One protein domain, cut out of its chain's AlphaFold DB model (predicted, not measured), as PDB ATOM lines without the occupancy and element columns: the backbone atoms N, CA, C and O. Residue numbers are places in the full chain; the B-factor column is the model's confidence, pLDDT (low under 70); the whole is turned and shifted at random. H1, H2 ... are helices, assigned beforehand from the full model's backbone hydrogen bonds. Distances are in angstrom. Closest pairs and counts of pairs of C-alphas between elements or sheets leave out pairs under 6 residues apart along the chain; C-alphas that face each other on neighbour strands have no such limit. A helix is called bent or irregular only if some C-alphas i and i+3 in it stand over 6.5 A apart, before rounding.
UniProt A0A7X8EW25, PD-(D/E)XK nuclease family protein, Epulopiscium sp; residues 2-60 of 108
ATOM      1  N   ASN A   2     181.807 195.511 109.338       44.28
ATOM      2  CA  ASN A   2     181.051 196.758 109.157       44.28
ATOM      3  C   ASN A   2     180.566 196.826 107.703       44.28
ATOM      4  O   ASN A   2     181.260 197.410 106.879       44.28
ATOM      5  N   ASN A   3     179.439 196.191 107.355       41.16
ATOM      6  CA  ASN A   3     178.858 196.402 106.018       41.16
ATOM      7  C   ASN A   3     177.347 196.124 105.882       41.16
ATOM      8  O   ASN A   3     176.895 195.736 104.819       41.16
ATOM      9  N   PHE A   4     176.546 196.316 106.935       49.50
ATOM     10  CA  PHE A   4     175.077 196.175 106.840       49.50
ATOM     11  C   PHE A   4     174.328 197.518 106.781       49.50
ATOM     12  O   PHE A   4     173.103 197.550 106.705       49.50
ATOM     13  N   ARG A   5     175.036 198.656 106.852       44.84
ATOM     14  CA  ARG A   5     174.409 199.986 106.998       44.84
ATOM     15  C   ARG A   5     174.271 200.771 105.684       44.84
ATOM     16  O   ARG A   5     173.500 201.725 105.660       44.84
ATOM     17  N   SER A   6     174.937 200.370 104.598       46.25
ATOM     18  CA  SER A   6     174.842 201.037 103.284       46.25
ATOM     19  C   SER A   6     173.791 200.429 102.336       46.25
ATOM     20  O   SER A   6     173.447 201.058 101.342       46.25
ATOM     21  N   GLU A   7     173.211 199.265 102.655       49.34
ATOM     22  CA  GLU A   7     172.216 198.576 101.807       49.34
ATOM     23  C   GLU A   7     170.762 199.056 101.970       49.34
ATOM     24  O   GLU A   7     169.879 198.639 101.226       49.34
ATOM     25  N   LYS A   8     170.463 199.967 102.905       47.78
ATOM     26  CA  LYS A   8     169.074 200.419 103.133       47.78
ATOM     27  C   LYS A   8     168.448 201.200 101.966       47.78
ATOM     28  O   LYS A   8     167.264 201.507 102.023       47.78
ATOM     29  N   LYS A   9     169.205 201.501 100.908       53.09
ATOM     30  CA  LYS A   9     168.758 202.266  99.733       53.09
ATOM     31  C   LYS A   9     168.486 201.377  98.505       53.09
ATOM     32  O   LYS A   9     168.774 201.786  97.388       53.09
ATOM     33  N   TRP A  10     167.977 200.159  98.701       58.91
ATOM     34  CA  TRP A  10     167.659 199.225  97.601       58.91
ATOM     35  C   TRP A  10     166.216 198.711  97.598       58.91
ATOM     36  O   TRP A  10     165.830 198.005  96.671       58.91
ATOM     37  N   LEU A  11     165.417 199.031  98.620       68.38
ATOM     38  CA  LEU A  11     164.036 198.571  98.717       68.38
ATOM     39  C   LEU A  11     163.083 199.712  98.367       68.38
ATOM     40  O   LEU A  11     163.055 200.721  99.064       68.38
ATOM     41  N   GLU A  12     162.264 199.518  97.334       80.12
ATOM     42  CA  GLU A  12     161.104 200.373  97.049       80.12
ATOM     43  C   GLU A  12     160.120 200.393  98.236       80.12
ATOM     44  O   GLU A  12     159.423 201.378  98.463       80.12
ATOM     45  N   ASN A  13     160.058 199.303  99.014       73.81
ATOM     46  CA  ASN A  13     159.293 199.245 100.258       73.81
ATOM     47  C   ASN A  13     160.203 198.964 101.465       73.81
ATOM     48  O   ASN A  13     160.488 197.807 101.799       73.81
ATOM     49  N   ASP A  14     160.601 200.035 102.149       75.69
ATOM     50  CA  ASP A  14     161.375 200.017 103.394       75.69
ATOM     51  C   ASP A  14     160.496 199.968 104.657       75.69
ATOM     52  O   ASP A  14     161.008 200.050 105.776       75.69
ATOM     53  N   SER A  15     159.175 199.799 104.507       77.44
ATOM     54  CA  SER A  15     158.275 199.807 105.656       77.44
ATOM     55  C   SER A  15     158.582 198.662 106.627       77.44
ATOM     56  O   SER A  15     158.798 197.499 106.253       77.44
ATOM     57  N   ASN A  16     158.553 199.009 107.914       79.69
ATOM     58  CA  ASN A  16     158.684 198.059 109.019       79.69
ATOM     59  C   ASN A  16     157.365 197.315 109.305       79.69
ATOM     60  O   ASN A  16     157.334 196.397 110.120       79.69
ATOM     61  N   THR A  17     156.270 197.706 108.649       84.75
ATOM     62  CA  THR A  17     154.946 197.111 108.843       84.75
ATOM     63  C   THR A  17     154.743 195.959 107.869       84.75
ATOM     64  O   THR A  17     154.599 196.170 106.669       84.75
ATOM     65  N   ILE A  18     154.681 194.737 108.392       85.00
ATOM     66  CA  ILE A  18     154.435 193.535 107.590       85.00
ATOM     67  C   ILE A  18     152.928 193.258 107.547       85.00
ATOM     68  O   ILE A  18     152.280 193.103 108.581       85.00
ATOM     69  N   SER A  19     152.355 193.174 106.344       88.06
ATOM     70  CA  SER A  19     150.939 192.806 106.172       88.06
ATOM     71  C   SER A  19     150.731 191.286 106.167       88.06
ATOM     72  O   SER A  19     151.609 190.531 105.751       88.06
ATOM     73  N   ALA A  20     149.529 190.807 106.503       88.19
ATOM     74  CA  ALA A  20     149.198 189.380 106.383       88.19
ATOM     75  C   ALA A  20     149.410 188.839 104.950       88.19
ATOM     76  O   ALA A  20     149.880 187.719 104.759       88.19
ATOM     77  N   SER A  21     149.131 189.663 103.931       86.75
ATOM     78  CA  SER A  21     149.376 189.305 102.526       86.75
ATOM     79  C   SER A  21     150.861 189.143 102.195       86.75
ATOM     80  O   SER A  21     151.229 188.377 101.306       86.75
ATOM     81  N   GLU A  22     151.713 189.874 102.908       89.19
ATOM     82  CA  GLU A  22     153.156 189.826 102.747       89.19
ATOM     83  C   GLU A  22     153.736 188.561 103.372       89.19
ATOM     84  O   GLU A  22     154.525 187.890 102.712       89.19
ATOM     85  N   ILE A  23     153.268 188.189 104.568       90.94
ATOM     86  CA  ILE A  23     153.603 186.907 105.205       90.94
ATOM     87  C   ILE A  23     153.183 185.757 104.294       90.94
ATOM     88  O   ILE A  23     154.005 184.914 103.959       90.94
ATOM     89  N   ASN A  24     151.932 185.759 103.818       91.31
ATOM     90  CA  ASN A  24     151.436 184.710 102.929       91.31
ATOM     91  C   ASN A  24     152.296 184.563 101.665       91.31
ATOM     92  O   ASN A  24     152.594 183.452 101.238       91.31
ATOM     93  N   ARG A  25     152.734 185.681 101.072       89.56
ATOM     94  CA  ARG A  25     153.629 185.648  99.912       89.56
ATOM     95  C   ARG A  25     155.016 185.125 100.267       89.56
ATOM     96  O   ARG A  25     155.555 184.359  99.481       89.56
ATOM     97  N   TYR A  26     155.587 185.535 101.398       92.94
ATOM     98  CA  TYR A  26     156.891 185.043 101.840       92.94
ATOM     99  C   TYR A  26     156.857 183.529 102.063       92.94
ATOM    100  O   TYR A  26     157.691 182.817 101.514       92.94
ATOM    101  N   THR A  27     155.843 183.039 102.780       94.50
ATOM    102  CA  THR A  27     155.636 181.607 103.024       94.50
ATOM    103  C   THR A  27     155.419 180.831 101.726       94.50
ATOM    104  O   THR A  27     155.891 179.706 101.604       94.50
ATOM    105  N   TYR A  28     154.723 181.417 100.747       93.38
ATOM    106  CA  TYR A  28     154.497 180.782  99.449       93.38
ATOM    107  C   TYR A  28     155.760 180.757  98.575       93.38
ATOM    108  O   TYR A  28     156.121 179.721  98.025       93.38
ATOM    109  N   CYS A  29     156.426 181.904  98.421       93.06
ATOM    110  CA  CYS A  29     157.645 182.054  97.633       93.06
ATOM    111  C   CYS A  29     158.506 183.219  98.162       93.06
ATOM    112  O   CYS A  29     158.234 184.391  97.852       93.06
ATOM    113  N   PRO A  30     159.599 182.919  98.888       93.44
ATOM    114  CA  PRO A  30     160.504 183.935  99.424       93.44
ATOM    115  C   PRO A  30     161.121 184.832  98.342       93.44
ATOM    116  O   PRO A  30     161.251 186.039  98.542       93.44
ATOM    117  N   TYR A  31     161.432 184.275  97.166       91.62
ATOM    118  CA  TYR A  31     161.981 185.041  96.038       91.62
ATOM    119  C   TYR A  31     160.996 186.078  95.502       91.62
ATOM    120  O   TYR A  31     161.372 187.223  95.253       91.62
ATOM    121  N   GLN A  32     159.720 185.711  95.361       89.44
ATOM    122  CA  GLN A  32     158.695 186.658  94.931       89.44
ATOM    123  C   GLN A  32     158.539 187.786  95.956       89.44
ATOM    124  O   GLN A  32     158.400 188.951  95.585       89.44
ATOM    125  N   TRP A  33     158.578 187.454  97.250       91.38
ATOM    126  CA  TRP A  33     158.540 188.455  98.311       91.38
ATOM    127  C   TRP A  33     159.734 189.417  98.254       91.38
ATOM    128  O   TRP A  33     159.521 190.628  98.312       91.38
ATOM    129  N   TYR A  34     160.948 188.890  98.075       90.56
ATOM    130  CA  TYR A  34     162.175 189.682  97.974       90.56
ATOM    131  C   TYR A  34     162.095 190.694  96.828       90.56
ATOM    132  O   TYR A  34     162.227 191.896  97.052       90.56
ATOM    133  N   TYR A  35     161.780 190.239  95.613       90.06
ATOM    134  CA  TYR A  35     161.696 191.130  94.456       90.06
ATOM    135  C   TYR A  35     160.569 192.159  94.564       90.06
ATOM    136  O   TYR A  35     160.712 193.273  94.063       90.06
ATOM    137  N   GLU A  36     159.470 191.831  95.248       89.06
ATOM    138  CA  GLU A  36     158.423 192.810  95.546       89.06
ATOM    139  C   GLU A  36     158.885 193.903  96.515       89.06
ATOM    140  O   GLU A  36     158.426 195.034  96.375       89.06
ATOM    141  N   ARG A  37     159.776 193.605  97.470       87.75
ATOM    142  CA  ARG A  37     160.370 194.636  98.337       87.75
ATOM    143  C   ARG A  37     161.430 195.465  97.616       87.75
ATOM    144  O   ARG A  37     161.490 196.665  97.850       87.75
ATOM    145  N   VAL A  38     162.222 194.841  96.743       88.81
ATOM    146  CA  VAL A  38     163.282 195.514  95.974       88.81
ATOM    147  C   VAL A  38     162.693 196.459  94.926       88.81
ATOM    148  O   VAL A  38     162.967 197.651  94.961       88.81
ATOM    149  N   TYR A  39     161.849 195.953  94.022       88.12
ATOM    150  CA  TYR A  39     161.368 196.710  92.855       88.12
ATOM    151  C   TYR A  39     159.967 197.306  93.024       88.12
ATOM    152  O   TYR A  39     159.546 198.159  92.245       88.12
ATOM    153  N   GLY A  40     159.197 196.818  93.996       87.25
ATOM    154  CA  GLY A  40     157.800 197.195  94.165       87.25
ATOM    155  C   GLY A  40     156.841 196.486  93.206       87.25
ATOM    156  O   GLY A  40     157.170 196.024  92.110       87.25
ATOM    157  N   ARG A  41     155.565 196.423  93.608       85.44
ATOM    158  CA  ARG A  41     154.516 195.747  92.822       85.44
ATOM    159  C   ARG A  41     154.211 196.429  91.490       85.44
ATOM    160  O   ARG A  41     153.766 195.756  90.561       85.44
ATOM    161  N   LYS A  42     154.373 197.753  91.398       86.50
ATOM    162  CA  LYS A  42     154.071 198.512  90.175       86.50
ATOM    163  C   LYS A  42     155.025 198.116  89.052       86.50
ATOM    164  O   LYS A  42     154.567 197.818  87.950       86.50
ATOM    165  N   GLU A  43     156.312 198.044  89.365       88.31
ATOM    166  CA  GLU A  43     157.340 197.695  88.395       88.31
ATOM    167  C   GLU A  43     157.229 196.236  87.955       88.31
ATOM    168  O   GLU A  43     157.194 195.943  86.762       88.31
ATOM    169  N   LEU A  44     157.013 195.314  88.894       89.25
ATOM    170  CA  LEU A  44     156.800 193.906  88.553       89.25
ATOM    171  C   LEU A  44     155.578 193.701  87.645       89.25
ATOM    172  O   LEU A  44     155.633 192.911  86.704       89.25
ATOM    173  N   ARG A  45     154.484 194.447  87.858       88.31
ATOM    174  CA  ARG A  45     153.319 194.417  86.951       88.31
ATOM    175  C   ARG A  45     153.660 194.937  85.558       88.31
ATOM    176  O   ARG A  45     153.173 194.368  84.582       88.31
ATOM    177  N   ARG A  46     154.485 195.984  85.458       90.81
ATOM    178  CA  ARG A  46     154.969 196.520  84.177       90.81
ATOM    179  C   ARG A  46     155.769 195.460  83.418       90.81
ATOM    180  O   ARG A  46     155.450 195.190  82.263       90.81
ATOM    181  N   LEU A  47     156.723 194.807  84.085       89.94
ATOM    182  CA  LEU A  47     157.557 193.749  83.503       89.94
ATOM    183  C   LEU A  47     156.726 192.539  83.049       89.94
ATOM    184  O   LEU A  47     156.921 192.022  81.949       89.94
ATOM    185  N   VAL A  48     155.744 192.116  83.854       88.69
ATOM    186  CA  VAL A  48     154.816 191.036  83.479       88.69
ATOM    187  C   VAL A  48     153.977 191.420  82.257       88.69
ATOM    188  O   VAL A  48     153.806 190.600  81.354       88.69
ATOM    189  N   ALA A  49     153.471 192.656  82.196       89.06
ATOM    190  CA  ALA A  49     152.707 193.139  81.049       89.06
ATOM    191  C   ALA A  49     153.562 193.201  79.773       89.06
ATOM    192  O   ALA A  49     153.097 192.801  78.707       89.06
ATOM    193  N   GLU A  50     154.815 193.645  79.876       92.19
ATOM    194  CA  GLU A  50     155.754 193.662  78.754       92.19
ATOM    195  C   GLU A  50     156.050 192.247  78.240       92.19
ATOM    196  O   GLU A  50     155.936 191.993  77.039       92.19
ATOM    197  N   ARG A  51     156.354 191.306  79.143       91.38
ATOM    198  CA  ARG A  51     156.538 189.888  78.806       91.38
ATOM    199  C   ARG A  51     155.307 189.325  78.094       91.38
ATOM    200  O   ARG A  51     155.439 188.691  77.053       91.38
ATOM    201  N   ASN A  52     154.114 189.559  78.639       90.75
ATOM    202  CA  ASN A  52     152.874 189.034  78.067       90.75
ATOM    203  C   ASN A  52     152.595 189.608  76.679       90.75
ATOM    204  O   ASN A  52     152.189 188.859  75.798       90.75
ATOM    205  N   ARG A  53     152.884 190.896  76.453       90.25
ATOM    206  CA  ARG A  53     152.805 191.504  75.119       90.25
ATOM    207  C   ARG A  53     153.760 190.843  74.128       90.25
ATOM    208  O   ARG A  53     153.337 190.545  73.020       90.25
ATOM    209  N   LYS A  54     155.014 190.590  74.523       93.31
ATOM    210  CA  LYS A  54     156.012 189.916  73.667       93.31
ATOM    211  C   LYS A  54     155.601 188.487  73.306       93.31
ATOM    212  O   LYS A  54     155.887 188.036  72.207       93.31
ATOM    213  N   LEU A  55     154.931 187.791  74.224       93.00
ATOM    214  CA  LEU A  55     154.516 186.395  74.060       93.00
ATOM    215  C   LEU A  55     153.073 186.227  73.547       93.00
ATOM    216  O   LEU A  55     152.607 185.098  73.438       93.00
ATOM    217  N   GLY A  56     152.342 187.315  73.278       90.19
ATOM    218  CA  GLY A  56     150.936 187.254  72.855       90.19
ATOM    219  C   GLY A  56     149.977 186.666  73.904       90.19
ATOM    220  O   GLY A  56     148.919 186.152  73.551       90.19
ATOM    221  N   LEU A  57     150.330 186.714  75.192       87.69
ATOM    222  CA  LEU A  57     149.547 186.116  76.279       87.69
ATOM    223  C   LEU A  57     148.490 187.088  76.819       87.69
ATOM    224  O   LEU A  57     148.775 188.263  77.068       87.69
ATOM    225  N   SER A  58     147.283 186.585  77.090       75.50
ATOM    226  CA  SER A  58     146.222 187.356  77.746       75.50
ATOM    227  C   SER A  58     146.359 187.332  79.278       75.50
ATOM    228  O   SER A  58     146.782 186.349  79.888       75.50
ATOM    229  N   ASN A  59     146.016 188.447  79.930       67.12
ATOM    230  CA  ASN A  59     146.073 188.579  81.389       67.12
ATOM    231  C   ASN A  59     144.754 188.106  82.027       67.12
ATOM    232  O   ASN A  59     143.749 188.797  81.918       67.12
ATOM    233  N   SER A  60     144.762 186.970  82.739       64.25
ATOM    234  CA  SER A  60     143.552 186.388  83.370       64.25
ATOM    235  C   SER A  60     143.498 186.507  84.913       64.25
ATOM    236  O   SER A  60     142.458 186.302  85.541       64.25
TER     237      SER A  60
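AT A GLANCE: This is residues 2 to 60 of the 108 residues of the protein "PD-(D/E)XK nuclease family protein" of Epulopiscium sp (UniProt A0A7X8EW25). A long unnamed stretch, residues 2 to 19, leads to a small V of two short helical pieces, H1 and H2a, and from there the longer arm H2b of the bent helix H2 runs away. Residues 2 to 8 stick out at one end of the long axis, 50 to 56 at the other. Printed are 59 residues with two named helices, H1 then H2, and no named strand: all helix. The whole is loose, radius of gyration of the C-alphas 14.4 A, and spans 48 by 25 by 15 A.

HOW THE PARTS SIT: Look first at H1, residues 20 to 28, and H2, residues 30 to 54, joined by a tight link. H2 was assigned as one helix by its hydrogen bonds but is bent: C-alphas 38 and 41 are 9.3 A apart. H1 touches arm H2a, residues 30 to 38, at a steep tilt of 49 degrees, opposite ways; their closest C-alphas, Tyr 26 and Trp 33, are 5.2 A apart. Arm H2b, residues 41 to 54, is only just about perpendicular to H2a, at 72 degrees, and close but not clearly touching; their closest C-alphas, Glu 36 and Leu 44, are 7.3 A apart. H1 and H2b are apart. In H1, H2a and H2b every O i to N i+4 pair is within hydrogen-bond range.

IN THESE COORDINATES: Find C-alpha 20 at (149.198, 189.380, 106.383), where H1 begins its 12.3 A. H2a covers 12.4 A, and H2b 20.1 A to C-alpha 54 at (156.012, 189.916, 73.667).

THE WHOLE: The C-alphas farthest apart, Asn 2 and Gly 56, are 48.1 A apart. The printed part has no cut and no long link between its helices. The model's pLDDT is under 70 at residues 2 to 11 and 59 to 60.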